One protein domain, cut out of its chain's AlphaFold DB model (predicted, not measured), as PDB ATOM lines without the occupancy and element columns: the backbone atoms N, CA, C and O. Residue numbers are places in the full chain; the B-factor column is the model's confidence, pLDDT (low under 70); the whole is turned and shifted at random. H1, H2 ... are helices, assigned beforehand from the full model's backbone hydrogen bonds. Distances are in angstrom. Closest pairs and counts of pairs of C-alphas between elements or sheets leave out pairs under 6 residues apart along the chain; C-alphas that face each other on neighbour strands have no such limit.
ATOM      1  N   GLU A 275     -37.867  27.774 -45.371       82.19
ATOM      2  CA  GLU A 275     -36.521  27.916 -44.824       82.19
ATOM      3  C   GLU A 275     -36.384  27.242 -43.454       82.19
ATOM      4  O   GLU A 275     -35.396  26.554 -43.204       82.19
ATOM      5  N   ALA A 276     -37.387  27.384 -42.579       83.50
ATOM      6  CA  ALA A 276     -37.399  26.732 -41.271       83.50
ATOM      7  C   ALA A 276     -37.533  25.205 -41.393       83.50
ATOM      8  O   ALA A 276     -36.838  24.460 -40.697       83.50
ATOM      9  N   PHE A 277     -38.378  24.736 -42.313       85.25
ATOM     10  CA  PHE A 277     -38.541  23.315 -42.595       85.25
ATOM     11  C   PHE A 277     -37.266  22.712 -43.192       85.25
ATOM     12  O   PHE A 277     -36.797  21.667 -42.740       85.25
ATOM     13  N   GLU A 278     -36.656  23.399 -44.159       88.06
ATOM     14  CA  GLU A 278     -35.384  23.002 -44.762       88.06
ATOM     15  C   GLU A 278     -34.265  22.938 -43.716       88.06
ATOM     16  O   GLU A 278     -33.559  21.932 -43.638       88.06
ATOM     17  N   ALA A 279     -34.150  23.946 -42.848       87.88
ATOM     18  CA  ALA A 279     -33.182  23.941 -41.753       87.88
ATOM     19  C   ALA A 279     -33.380  22.740 -40.812       87.88
ATOM     20  O   ALA A 279     -32.410  22.112 -40.381       87.88
ATOM     21  N   ARG A 280     -34.633  22.370 -40.520       86.44
ATOM     22  CA  ARG A 280     -34.959  21.211 -39.682       86.44
ATOM     23  C   ARG A 280     -34.592  19.890 -40.356       86.44
ATOM     24  O   ARG A 280     -34.011  19.029 -39.698       86.44
ATOM     25  N   LEU A 281     -34.875  19.737 -41.650       89.62
ATOM     26  CA  LEU A 281     -34.461  18.558 -42.420       89.62
ATOM     27  C   LEU A 281     -32.942  18.375 -42.364       89.62
ATOM     28  O   LEU A 281     -32.469  17.288 -42.026       89.62
ATOM     29  N   TRP A 282     -32.178  19.440 -42.605       91.19
ATOM     30  CA  TRP A 282     -30.717  19.381 -42.560       91.19
ATOM     31  C   TRP A 282     -30.170  19.159 -41.148       91.19
ATOM     32  O   TRP A 282     -29.247  18.366 -40.975       91.19
ATOM     33  N   SER A 283     -30.803  19.726 -40.118       88.88
ATOM     34  CA  SER A 283     -30.466  19.431 -38.720       88.88
ATOM     35  C   SER A 283     -30.642  17.942 -38.381       88.88
ATOM     36  O   SER A 283     -29.798  17.345 -37.708       88.88
ATOM     37  N   VAL A 284     -31.696  17.299 -38.899       86.81
ATOM     38  CA  VAL A 284     -31.917  15.851 -38.740       86.81
ATOM     39  C   VAL A 284     -30.863  15.038 -39.497       86.81
ATOM     40  O   VAL A 284     -30.371  14.040 -38.961       86.81
ATOM     41  N   VAL A 285     -30.476  15.464 -40.707       89.06
ATOM     42  CA  VAL A 285     -29.380  14.842 -41.472       89.06
ATOM     43  C   VAL A 285     -28.071  14.909 -40.687       89.06
ATOM     44  O   VAL A 285     -27.434  13.875 -40.494       89.06
ATOM     45  N   GLU A 286     -27.694  16.077 -40.164       88.94
ATOM     46  CA  GLU A 286     -26.483  16.260 -39.355       88.94
ATOM     47  C   GLU A 286     -26.493  15.399 -38.089       88.94
ATOM     48  O   GLU A 286     -25.531  14.678 -37.798       88.94
ATOM     49  N   ALA A 287     -27.602  15.426 -37.345       85.94
ATOM     50  CA  ALA A 287     -27.752  14.657 -36.117       85.94
ATOM     51  C   ALA A 287     -27.630  13.148 -36.372       85.94
ATOM     52  O   ALA A 287     -27.043  12.427 -35.563       85.94
ATOM     53  N   ASN A 288     -28.161  12.655 -37.494       85.19
ATOM     54  CA  ASN A 288     -28.084  11.245 -37.861       85.19
ATOM     55  C   ASN A 288     -26.736  10.857 -38.481       85.19
ATOM     56  O   ASN A 288     -26.253   9.755 -38.218       85.19
ATOM     57  N   ALA A 289     -26.084  11.751 -39.226       85.44
ATOM     58  CA  ALA A 289     -24.755  11.513 -39.785       85.44
ATOM     59  C   ALA A 289     -23.705  11.283 -38.685       85.44
ATOM     60  O   ALA A 289     -22.868  10.382 -38.802       85.44
ATOM     61  N   ARG A 290     -23.805  12.037 -37.579       83.75
ATOM     62  CA  ARG A 290     -22.896  11.965 -36.419       83.75
ATOM     63  C   ARG A 290     -23.141  10.768 -35.488       83.75
ATOM     64  O   ARG A 290     -22.320  10.507 -34.611       83.75
ATOM     65  N   LYS A 291     -24.242  10.022 -35.643       81.00
ATOM     66  CA  LYS A 291     -24.536   8.842 -34.808       81.00
ATOM     67  C   LYS A 291     -23.638   7.660 -35.172       81.00
ATOM     68  O   LYS A 291     -23.502   7.322 -36.344       81.00
ATOM     69  N   ASP A 292     -23.110   6.959 -34.166       69.94
ATOM     70  CA  ASP A 292     -22.370   5.700 -34.350       69.94
ATOM     71  C   ASP A 292     -23.342   4.560 -34.726       69.94
ATOM     72  O   ASP A 292     -24.301   4.304 -33.984       69.94
ATOM     73  N   PRO A 293     -23.135   3.836 -35.847       64.25
ATOM     74  CA  PRO A 293     -24.069   2.790 -36.264       64.25
ATOM     75  C   PRO A 293     -24.068   1.577 -35.312       64.25
ATOM     76  O   PRO A 293     -24.976   0.755 -35.375       64.25
ATOM     77  N   ARG A 294     -23.075   1.462 -34.418       62.12
ATOM     78  CA  ARG A 294     -22.927   0.380 -33.431       62.12
ATOM     79  C   ARG A 294     -23.569   0.694 -32.077       62.12
ATOM     80  O   ARG A 294     -23.570  -0.168 -31.196       62.12
ATOM     81  N   SER A 295     -24.127   1.893 -31.883       66.12
ATOM     82  CA  SER A 295     -24.794   2.247 -30.626       66.12
ATOM     83  C   SER A 295     -26.078   1.432 -30.416       66.12
ATOM     84  O   SER A 295     -26.982   1.434 -31.253       66.12
ATOM     85  N   LYS A 296     -26.203   0.771 -29.256       56.50
ATOM     86  CA  LYS A 296     -27.379  -0.046 -28.883       56.50
ATOM     87  C   LYS A 296     -28.679   0.767 -28.758       56.50
ATOM     88  O   LYS A 296     -29.754   0.171 -28.792       56.50
ATOM     89  N   SER A 297     -28.594   2.097 -28.643       55.72
ATOM     90  CA  SER A 297     -29.748   3.008 -28.590       55.72
ATOM     91  C   SER A 297     -30.343   3.335 -29.967       55.72
ATOM     92  O   SER A 297     -31.436   3.885 -30.036       55.72
ATOM     93  N   ASN A 298     -29.666   2.988 -31.069       54.81
ATOM     94  CA  ASN A 298     -30.062   3.386 -32.426       54.81
ATOM     95  C   ASN A 298     -31.088   2.460 -33.098       54.81
ATOM     96  O   ASN A 298     -31.332   2.599 -34.290       54.81
ATOM     97  N   LYS A 299     -31.742   1.552 -32.356       54.47
ATOM     98  CA  LYS A 299     -32.738   0.612 -32.914       54.47
ATOM     99  C   LYS A 299     -33.928   1.281 -33.622       54.47
ATOM    100  O   LYS A 299     -34.655   0.594 -34.327       54.47
ATOM    101  N   ILE A 300     -34.127   2.585 -33.422       58.09
ATOM    102  CA  ILE A 300     -35.258   3.348 -33.962       58.09
ATOM    103  C   ILE A 300     -35.005   3.808 -35.412       58.09
ATOM    104  O   ILE A 300     -35.957   3.954 -36.168       58.09
ATOM    105  N   VAL A 301     -33.745   3.991 -35.842       65.44
ATOM    106  CA  VAL A 301     -33.421   4.502 -37.190       65.44
ATOM    107  C   VAL A 301     -32.709   3.424 -38.000       65.44
ATOM    108  O   VAL A 301     -31.728   2.838 -37.541       65.44
ATOM    109  N   SER A 302     -33.195   3.151 -39.214       76.56
ATOM    110  CA  SER A 302     -32.627   2.084 -40.043       76.56
ATOM    111  C   SER A 302     -31.156   2.374 -40.406       76.56
ATOM    112  O   SER A 302     -30.804   3.523 -40.689       76.56
ATOM    113  N   PRO A 303     -30.277   1.352 -40.458       77.44
ATOM    114  CA  PRO A 303     -28.883   1.529 -40.876       77.44
ATOM    115  C   PRO A 303     -28.730   2.160 -42.267       77.44
ATOM    116  O   PRO A 303     -27.759   2.871 -42.508       77.44
ATOM    117  N   ALA A 304     -29.701   1.933 -43.161       80.50
ATOM    118  CA  ALA A 304     -29.742   2.542 -44.487       80.50
ATOM    119  C   ALA A 304     -29.927   4.064 -44.408       80.50
ATOM    120  O   ALA A 304     -29.168   4.797 -45.026       80.50
ATOM    121  N   ILE A 305     -30.852   4.547 -43.569       82.69
ATOM    122  CA  ILE A 305     -31.072   5.989 -43.368       82.69
ATOM    123  C   ILE A 305     -29.818   6.657 -42.789       82.69
ATOM    124  O   ILE A 305     -29.462   7.757 -43.202       82.69
ATOM    125  N   LEU A 306     -29.116   5.995 -41.860       83.69
ATOM    126  CA  LEU A 306     -27.852   6.513 -41.321       83.69
ATOM    127  C   LEU A 306     -26.755   6.588 -42.394       83.69
ATOM    128  O   LEU A 306     -25.985   7.548 -42.409       83.69
ATOM    129  N   GLY A 307     -26.686   5.593 -43.283       83.69
ATOM    130  CA  GLY A 307     -25.791   5.602 -44.442       83.69
ATOM    131  C   GLY A 307     -26.086   6.769 -45.382       83.69
ATOM    132  O   GLY A 307     -25.178   7.537 -45.694       83.69
ATOM    133  N   ASP A 308     -27.356   6.956 -45.738       86.06
ATOM    134  CA  ASP A 308     -27.808   8.045 -46.608       86.06
ATOM    135  C   ASP A 308     -27.516   9.420 -45.980       86.06
ATOM    136  O   ASP A 308     -26.986  10.305 -46.646       86.06
ATOM    137  N   CYS A 309     -27.778   9.604 -44.679       87.06
ATOM    138  CA  CYS A 309     -27.481  10.865 -43.984       87.06
ATOM    139  C   CYS A 309     -25.983  11.195 -43.999       87.06
ATOM    140  O   CYS A 309     -25.616  12.354 -44.165       87.06
ATOM    141  N   ARG A 310     -25.107  10.192 -43.856       87.56
ATOM    142  CA  ARG A 310     -23.654  10.403 -43.966       87.56
ATOM    143  C   ARG A 310     -23.211  10.731 -45.383       87.56
ATOM    144  O   ARG A 310     -22.285  11.514 -45.535       87.56
ATOM    145  N   ALA A 311     -23.852  10.146 -46.392       85.94
ATOM    146  CA  ALA A 311     -23.577  10.461 -47.790       85.94
ATOM    147  C   ALA A 311     -24.024  11.888 -48.163       85.94
ATOM    148  O   ALA A 311     -23.372  12.539 -48.972       85.94
ATOM    149  N   MET A 312     -25.101  12.384 -47.543       87.56
ATOM    150  CA  MET A 312     -25.631  13.735 -47.767       87.56
ATOM    151  C   MET A 312     -24.956  14.824 -46.918       87.56
ATOM    152  O   MET A 312     -25.035  15.999 -47.266       87.56
ATOM    153  N   HIS A 313     -24.315  14.467 -45.802       88.12
ATOM    154  CA  HIS A 313     -23.685  15.425 -44.895       88.12
ATOM    155  C   HIS A 313     -22.372  15.978 -45.470       88.12
ATOM    156  O   HIS A 313     -21.392  15.248 -45.624       88.12
ATOM    157  N   ILE A 314     -22.337  17.290 -45.711       84.19
ATOM    158  CA  ILE A 314     -21.160  18.024 -46.192       84.19
ATOM    159  C   ILE A 314     -20.789  19.101 -45.171       84.19
ATOM    160  O   ILE A 314     -21.649  19.861 -44.727       84.19
ATOM    161  N   GLU A 315     -19.505  19.203 -44.834       83.25
ATOM    162  CA  GLU A 315     -18.987  20.282 -43.987       83.25
ATOM    163  C   GLU A 315     -18.821  21.583 -44.789       83.25
ATOM    164  O   GLU A 315     -18.314  21.583 -45.920       83.25
ATOM    165  N   GLN A 316     -19.253  22.700 -44.201       82.38
ATOM    166  CA  GLN A 316     -19.064  24.029 -44.781       82.38
ATOM    167  C   GLN A 316     -17.582  24.413 -44.715       82.38
ATOM    168  O   GLN A 316     -16.940  24.302 -43.667       82.38
ATOM    169  N   HIS A 317     -17.020  24.868 -45.837       83.56
ATOM    170  CA  HIS A 317     -15.642  25.360 -45.864       83.56
ATOM    171  C   HIS A 317     -15.588  26.832 -45.432       83.56
ATOM    172  O   HIS A 317     -16.482  27.608 -45.747       83.56
ATOM    173  N   GLN A 318     -14.513  27.247 -44.754       76.06
ATOM    174  CA  GLN A 318     -14.386  28.605 -44.189       76.06
ATOM    175  C   GLN A 318     -14.483  29.742 -45.224       76.06
ATOM    176  O   GLN A 318     -14.787  30.873 -44.862       76.06
ATOM    177  N   THR A 319     -14.198  29.460 -46.496       81.62
ATOM    178  CA  THR A 319     -14.217  30.438 -47.596       81.62
ATOM    179  C   THR A 319     -15.460  30.326 -48.478       81.62
ATOM    180  O   THR A 319     -15.497  30.919 -49.553       81.62
ATOM    181  N   GLU A 320     -16.432  29.499 -48.096       82.94
ATOM    182  CA  GLU A 320     -17.601  29.200 -48.913       82.94
ATOM    183  C   GLU A 320     -18.802  30.058 -48.515       82.94
ATOM    184  O   GLU A 320     -19.148  30.151 -47.340       82.94
ATOM    185  N   ASP A 321     -19.451  30.651 -49.516       84.19
ATOM    186  CA  ASP A 321     -20.711  31.373 -49.351       84.19
ATOM    187  C   ASP A 321     -21.881  30.416 -49.056       84.19
ATOM    188  O   ASP A 321     -21.934  29.295 -49.570       84.19
ATOM    189  N   ASP A 322     -22.866  30.875 -48.285       78.56
ATOM    190  CA  ASP A 322     -24.026  30.084 -47.857       78.56
ATOM    191  C   ASP A 322     -24.826  29.549 -49.053       78.56
ATOM    192  O   ASP A 322     -25.368  28.442 -49.013       78.56
ATOM    193  N   SER A 323     -24.873  30.306 -50.153       79.25
ATOM    194  CA  SER A 323     -25.541  29.883 -51.385       79.25
ATOM    195  C   SER A 323     -24.833  28.702 -52.063       79.25
ATOM    196  O   SER A 323     -25.489  27.756 -52.514       79.25
ATOM    197  N   ALA A 324     -23.496  28.720 -52.082       80.56
ATOM    198  CA  ALA A 324     -22.665  27.649 -52.620       80.56
ATOM    199  C   ALA A 324     -22.735  26.402 -51.728       80.56
ATOM    200  O   ALA A 324     -22.903  25.290 -52.237       80.56
ATOM    201  N   TYR A 325     -22.731  26.601 -50.408       83.88
ATOM    202  CA  TYR A 325     -22.895  25.528 -49.436       83.88
ATOM    203  C   TYR A 325     -24.248  24.817 -49.594       83.88
ATOM    204  O   TYR A 325     -24.287  23.593 -49.767       83.88
ATOM    205  N   ARG A 326     -25.355  25.573 -49.666       81.00
ATOM    206  CA  ARG A 326     -26.700  25.020 -49.921       81.00
ATOM    207  C   ARG A 326     -26.776  24.280 -51.256       81.00
ATOM    208  O   ARG A 326     -27.380  23.212 -51.334       81.00
ATOM    209  N   ALA A 327     -26.151  24.803 -52.312       83.88
ATOM    210  CA  ALA A 327     -26.133  24.135 -53.613       83.88
ATOM    211  C   ALA A 327     -25.423  22.770 -53.554       83.88
ATOM    212  O   ALA A 327     -25.916  21.803 -54.139       83.88
ATOM    213  N   ARG A 328     -24.312  22.658 -52.811       85.31
ATOM    214  CA  ARG A 328     -23.619  21.375 -52.606       85.31
ATOM    215  C   ARG A 328     -24.447  20.394 -51.783       85.31
ATOM    216  O   ARG A 328     -24.518  19.224 -52.157       85.31
ATOM    217  N   GLN A 329     -25.096  20.855 -50.713       87.00
ATOM    218  CA  GLN A 329     -25.998  20.020 -49.909       87.00
ATOM    219  C   GLN A 329     -27.112  19.417 -50.779       87.00
ATOM    220  O   GLN A 329     -27.305  18.199 -50.795       87.00
ATOM    221  N   TRP A 330     -27.784  20.244 -51.586       86.81
ATOM    222  CA  TRP A 330     -28.833  19.776 -52.495       86.81
ATOM    223  C   TRP A 330     -28.311  18.860 -53.605       86.81
ATOM    224  O   TRP A 330     -28.986  17.892 -53.956       86.81
ATOM    225  N   ALA A 331     -27.101  19.094 -54.117       85.56
ATOM    226  CA  ALA A 331     -26.470  18.197 -55.082       85.56
ATOM    227  C   ALA A 331     -26.178  16.811 -54.479       85.56
ATOM    228  O   ALA A 331     -26.465  15.793 -55.111       85.56
ATOM    229  N   ALA A 332     -25.671  16.744 -53.244       84.50
ATOM    230  CA  ALA A 332     -25.450  15.467 -52.567       84.50
ATOM    231  C   ALA A 332     -26.762  14.745 -52.235       84.50
ATOM    232  O   ALA A 332     -26.839  13.523 -52.397       84.50
ATOM    233  N   ALA A 333     -27.818  15.476 -51.855       86.00
ATOM    234  CA  ALA A 333     -29.151  14.894 -51.705       86.00
ATOM    235  C   ALA A 333     -29.686  14.334 -53.030       86.00
ATOM    236  O   ALA A 333     -30.182  13.211 -53.052       86.00
ATOM    237  N   ALA A 334     -29.538  15.057 -54.143       86.19
ATOM    238  CA  ALA A 334     -29.992  14.601 -55.456       86.19
ATOM    239  C   ALA A 334     -29.298  13.307 -55.906       86.19
ATOM    240  O   ALA A 334     -29.963  12.382 -56.378       86.19
ATOM    241  N   VAL A 335     -27.981  13.207 -55.698       87.75
ATOM    242  CA  VAL A 335     -27.205  11.990 -55.985       87.75
ATOM    243  C   VAL A 335     -27.653  10.828 -55.097       87.75
ATOM    244  O   VAL A 335     -27.915   9.740 -55.609       87.75
ATOM    245  N   THR A 336     -27.780  11.061 -53.787       86.94
ATOM    246  CA  THR A 336     -28.135  10.018 -52.805       86.94
ATOM    247  C   THR A 336     -29.566   9.510 -52.990       86.94
ATOM    248  O   THR A 336     -29.824   8.319 -52.858       86.94
ATOM    249  N   LEU A 337     -30.501  10.400 -53.328       85.31
ATOM    250  CA  LEU A 337     -31.910  10.071 -53.566       85.31
ATOM    251  C   LEU A 337     -32.190   9.644 -55.016       85.31
ATOM    252  O   LEU A 337     -33.346   9.402 -55.359       85.31
ATOM    253  N   HIS A 338     -31.158   9.558 -55.865       83.75
ATOM    254  CA  HIS A 338     -31.260   9.219 -57.288       83.75
ATOM    255  C   HIS A 338     -32.299  10.057 -58.053       83.75
ATOM    256  O   HIS A 338     -33.044   9.546 -58.888       83.75
ATOM    257  N   SER A 339     -32.347  11.360 -57.774       83.56
ATOM    258  CA  SER A 339     -33.288  12.289 -58.400       83.56
ATOM    259  C   SER A 339     -32.573  13.164 -59.425       83.56
ATOM    260  O   SER A 339     -31.652  13.905 -59.090       83.56
ATOM    261  N   GLN A 340     -33.007  13.081 -60.682       83.75
ATOM    262  CA  GLN A 340     -32.531  13.935 -61.772       83.75
ATOM    263  C   GLN A 340     -33.582  14.984 -62.118       83.75
ATOM    264  O   GLN A 340     -34.786  14.718 -62.020       83.75
ATOM    265  N   ARG A 341     -33.124  16.172 -62.523       84.00
ATOM    266  CA  ARG A 341     -33.991  17.235 -63.031       84.00
ATOM    267  C   ARG A 341     -34.649  16.767 -64.326       84.00
ATOM    268  O   ARG A 341     -33.958  16.273 -65.212       84.00
ATOM    269  N   ALA A 342     -35.969  16.878 -64.403       79.50
ATOM    270  CA  ALA A 342     -36.705  16.515 -65.608       79.50
ATOM    271  C   ALA A 342     -36.569  17.608 -66.680       79.50
ATOM    272  O   ALA A 342     -36.350  18.782 -66.364       79.50
ATOM    273  N   ASP A 343     -36.725  17.233 -67.951       79.06
ATOM    274  CA  ASP A 343     -36.679  18.186 -69.062       79.06
ATOM    275  C   ASP A 343     -37.762  19.261 -68.891       79.06
ATOM    276  O   ASP A 343     -38.953  18.967 -68.806       79.06
ATOM    277  N   GLY A 344     -37.336  20.524 -68.817       79.56
ATOM    278  CA  GLY A 344     -38.227  21.672 -68.624       79.56
ATOM    279  C   GLY A 344     -38.664  21.943 -67.177       79.56
ATOM    280  O   GLY A 344     -39.348  22.937 -66.949       79.56
ATOM    281  N   GLU A 345     -38.258  21.131 -66.193       78.38
ATOM    282  CA  GLU A 345     -38.514  21.393 -64.763       78.38
ATOM    283  C   GLU A 345     -37.749  22.644 -64.316       78.38
ATOM    284  O   GLU A 345     -36.601  22.827 -64.723       78.38
ATOM    285  N   SER A 346     -38.333  23.517 -63.490       80.81
ATOM    286  CA  SER A 346     -37.600  24.664 -62.935       80.81
ATOM    287  C   SER A 346     -36.674  24.236 -61.786       80.81
ATOM    288  O   SER A 346     -36.876  23.198 -61.159       80.81
ATOM    289  N   ASP A 347     -35.647  25.035 -61.469       77.31
ATOM    290  CA  ASP A 347     -34.769  24.736 -60.323       77.31
ATOM    291  C   ASP A 347     -35.520  24.769 -58.984       77.31
ATOM    292  O   ASP A 347     -35.162  24.044 -58.057       77.31
ATOM    293  N   ALA A 348     -36.568  25.591 -58.881       77.50
ATOM    294  CA  ALA A 348     -37.409  25.667 -57.691       77.50
ATOM    295  C   ALA A 348     -38.243  24.388 -57.519       77.50
ATOM    296  O   ALA A 348     -38.236  23.800 -56.438       77.50
ATOM    297  N   ASP A 349     -38.870  23.912 -58.597       78.81
ATOM    298  CA  ASP A 349     -39.676  22.684 -58.583       78.81
ATOM    299  C   ASP A 349     -38.804  21.456 -58.301       78.81
ATOM    300  O   ASP A 349     -39.157  20.598 -57.488       78.81
ATOM    301  N   HIS A 350     -37.608  21.416 -58.897       82.81
ATOM    302  CA  HIS A 350     -36.640  20.358 -58.641       82.81
ATOM    303  C   HIS A 350     -36.220  20.314 -57.164       82.81
ATOM    304  O   HIS A 350     -36.200  19.245 -56.548       82.81
ATOM    305  N   ARG A 351     -35.927  21.478 -56.565       82.12
ATOM    306  CA  ARG A 351     -35.581  21.584 -55.138       82.12
ATOM    307  C   ARG A 351     -36.742  21.188 -54.232       82.12
ATOM    308  O   ARG A 351     -36.511  20.479 -53.257       82.12
ATOM    309  N   GLN A 352     -37.974  21.575 -54.562       83.06
ATOM    310  CA  GLN A 352     -39.157  21.159 -53.808       83.06
ATOM    311  C   GLN A 352     -39.310  19.632 -53.821       83.06
ATOM    312  O   GLN A 352     -39.444  19.007 -52.771       83.06
ATOM    313  N   ARG A 353     -39.179  19.002 -54.993       83.88
ATOM    314  CA  ARG A 353     -39.261  17.542 -55.125       83.88
ATOM    315  C   ARG A 353     -38.177  16.819 -54.325       83.88
ATOM    316  O   ARG A 353     -38.455  15.793 -53.699       83.88
ATOM    317  N   LEU A 354     -36.952  17.348 -54.326       87.25
ATOM    318  CA  LEU A 354     -35.857  16.838 -53.498       87.25
ATOM    319  C   LEU A 354     -36.162  16.980 -52.004       87.25
ATOM    320  O   LEU A 354     -35.932  16.033 -51.252       87.25
ATOM    321  N   ARG A 355     -36.711  18.122 -51.582       88.31
ATOM    322  CA  ARG A 355     -37.120  18.383 -50.197       88.31
ATOM    323  C   ARG A 355     -38.166  17.381 -49.723       88.31
ATOM    324  O   ARG A 355     -37.988  16.781 -48.668       88.31
ATOM    325  N   ASP A 356     -39.183  17.115 -50.535       84.31
ATOM    326  CA  ASP A 356     -40.250  16.165 -50.201       84.31
ATOM    327  C   ASP A 356     -39.749  14.715 -50.181       84.31
ATOM    328  O   ASP A 356     -40.148  13.906 -49.340       84.31
ATOM    329  N   ALA A 357     -38.850  14.357 -51.104       86.81
ATOM    330  CA  ALA A 357     -38.198  13.050 -51.103       86.81
ATOM    331  C   ALA A 357     -37.325  12.855 -49.854       86.81
ATOM    332  O   ALA A 357     -37.387  11.795 -49.225       86.81
ATOM    333  N   LEU A 358     -36.570  13.886 -49.464       87.94
ATOM    334  CA  LEU A 358     -35.751  13.886 -48.258       87.94
ATOM    335  C   LEU A 358     -36.619  13.783 -46.995       87.94
ATOM    336  O   LEU A 358     -36.356  12.932 -46.148       87.94
ATOM    337  N   ALA A 359     -37.692  14.570 -46.899       87.06
ATOM    338  CA  ALA A 359     -38.637  14.535 -45.784       87.06
ATOM    339  C   ALA A 359     -39.263  13.143 -45.605       87.06
ATOM    340  O   ALA A 359     -39.221  12.585 -44.507       87.06
ATOM    341  N   ARG A 360     -39.738  12.524 -46.695       86.12
ATOM    342  CA  ARG A 360     -40.259  11.144 -46.677       86.12
ATOM    343  C   ARG A 360     -39.200  10.127 -46.265       86.12
ATOM    344  O   ARG A 360     -39.499   9.208 -45.505       86.12
ATOM    345  N   ARG A 361     -37.959  10.278 -46.744       84.56
ATOM    346  CA  ARG A 361     -36.852   9.372 -46.403       84.56
ATOM    347  C   ARG A 361     -36.479   9.454 -44.922       84.56
ATOM    348  O   ARG A 361     -36.143   8.429 -44.333       84.56
ATOM    349  N   LEU A 362     -36.558  10.650 -44.338       83.88
ATOM    350  CA  LEU A 362     -36.253  10.917 -42.932       83.88
ATOM    351  C   LEU A 362     -37.461  10.761 -41.995       83.88
ATOM    352  O   LEU A 362     -37.268  10.812 -40.783       83.88
ATOM    353  N   GLN A 363     -38.667  10.555 -42.537       83.19
ATOM    354  CA  GLN A 363     -39.934  10.537 -41.791       83.19
ATOM    355  C   GLN A 363     -40.142  11.818 -40.963       83.19
ATOM    356  O   GLN A 363     -40.553  11.773 -39.805       83.19
ATOM    357  N   VAL A 364     -39.800  12.967 -41.549       81.94
ATOM    358  CA  VAL A 364     -39.984  14.280 -40.925       81.94
ATOM    359  C   VAL A 364     -41.222  14.926 -41.526       81.94
ATOM    360  O   VAL A 364     -41.192  15.402 -42.659       81.94
ATOM    361  N   ASP A 365     -42.295  14.959 -40.744       79.88
ATOM    362  CA  ASP A 365     -43.531  15.629 -41.137       79.88
ATOM    363  C   ASP A 365     -43.437  17.136 -40.904       79.88
ATOM    364  O   ASP A 365     -42.800  17.607 -39.948       79.88
ATOM    365  N   ARG A 366     -44.089  17.893 -41.790       77.88
ATOM    366  CA  ARG A 366     -44.160  19.350 -41.716       77.88
ATOM    367  C   ARG A 366     -45.067  19.783 -40.558       77.88
ATOM    368  O   ARG A 366     -46.146  19.227 -40.376       77.88
ATOM    369  N   THR A 367     -44.646  20.763 -39.766       77.56
ATOM    370  CA  THR A 367     -45.424  21.292 -38.639       77.56
ATOM    371  C   THR A 367     -46.304  22.458 -39.074       77.56
ATOM    372  O   THR A 367     -45.802  23.478 -39.556       77.56
ATOM    373  N   GLY A 368     -47.607  22.349 -38.825       70.69
ATOM    374  CA  GLY A 368     -48.582  23.376 -39.185       70.69
ATOM    375  C   GLY A 368     -49.239  23.094 -40.532       70.69
ATOM    376  O   GLY A 368     -49.455  21.942 -40.902       70.69
ATOM    377  N   GLU A 369     -49.616  24.153 -41.240       64.31
ATOM    378  CA  GLU A 369     -50.405  24.030 -42.462       64.31
ATOM    379  C   GLU A 369     -49.600  23.473 -43.645       64.31
ATOM    380  O   GLU A 369     -48.455  23.874 -43.886       64.31
TER     381      GLU A 369
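AT A GLANCE: This is residues 275 to 369 of the 445 residues of an uncharacterized protein of Mesorhizobium sp. LNJC394B00 (UniProt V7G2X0). Four short helices pack as a closed ring of contacts, H1 on H2, H2 on H3, H3 on H4 and H4 back on H1, mostly crossing one another instead of lying side by side. The loop of residues 290 to 302 makes one end of the longest axis and the turn around Gly 344 the other, while residues 318 to 323 and 343 to 348 stick out. The printed part has 95 residues, with four named helices in the order H1, H2, H3, H4 and no named strand; its class is all helix. It is compact, with a radius of gyration of the C-alphas of 14.0 A and spans of 46 by 35 by 27 A.

IN THESE COORDINATES: H1 takes residues 275 to 289, 20.8 A from first to last C-alpha, and starts at C-alpha 275 (-36.521, 27.916, -44.824). H2 takes residues 303 to 312 and is 14.4 A long. H3, residues 322 to 336, is 21.1 A long and begins at C-alpha 322 (-24.026, 30.084, -47.857). H4, residues 347 to 362, is 22.3 A long and ends at C-alpha 362 (-36.253, 10.917, -42.932).

HOW THE PARTS SIT: H1 touches H2 with residues 285 to 289 alone; the closest C-alphas are those of Ala 289 and Arg 310, 4.5 A apart. Their lines stand at a steep tilt of 61 degrees, opposite ways. H2 and H3 form a helical hairpin, opposite ways at a steep tilt of 39 degrees, with the closest C-alphas those of Met 312 and Ala 332 at 5.1 A. H3 touches H4 with residues 330 to 334 alone; the closest C-alphas, of Ala 334 and Leu 354, are 6.6 A apart. These two run the same way at a steep tilt of 60 degrees. H1, with residues 278 to 284 alone, touches H4, and the closest C-alphas are those of Leu 281 and Ala 359, 6.7 A apart. They run the same way at a steep tilt of 46 degrees. H2 and H4 are close but not clearly touching, with the C-alphas of Ile 305 and Leu 362 closest at 7.2 A. H1 and H3 are apart. In H1, H2, H3 and H4 every O i to N i+4 pair is within hydrogen-bond range.

THE WHOLE: The two C-alphas farthest apart are those of Lys 296 and Gly 344, 46.6 A. The printed part has no cut. The link from H1 to H2, 13 residues, is long; those from H2 to H3 and from H3 to H4 are short. Mean pLDDT of the printed part is 81.0, and residues 292 to 301 and 369 are under 70.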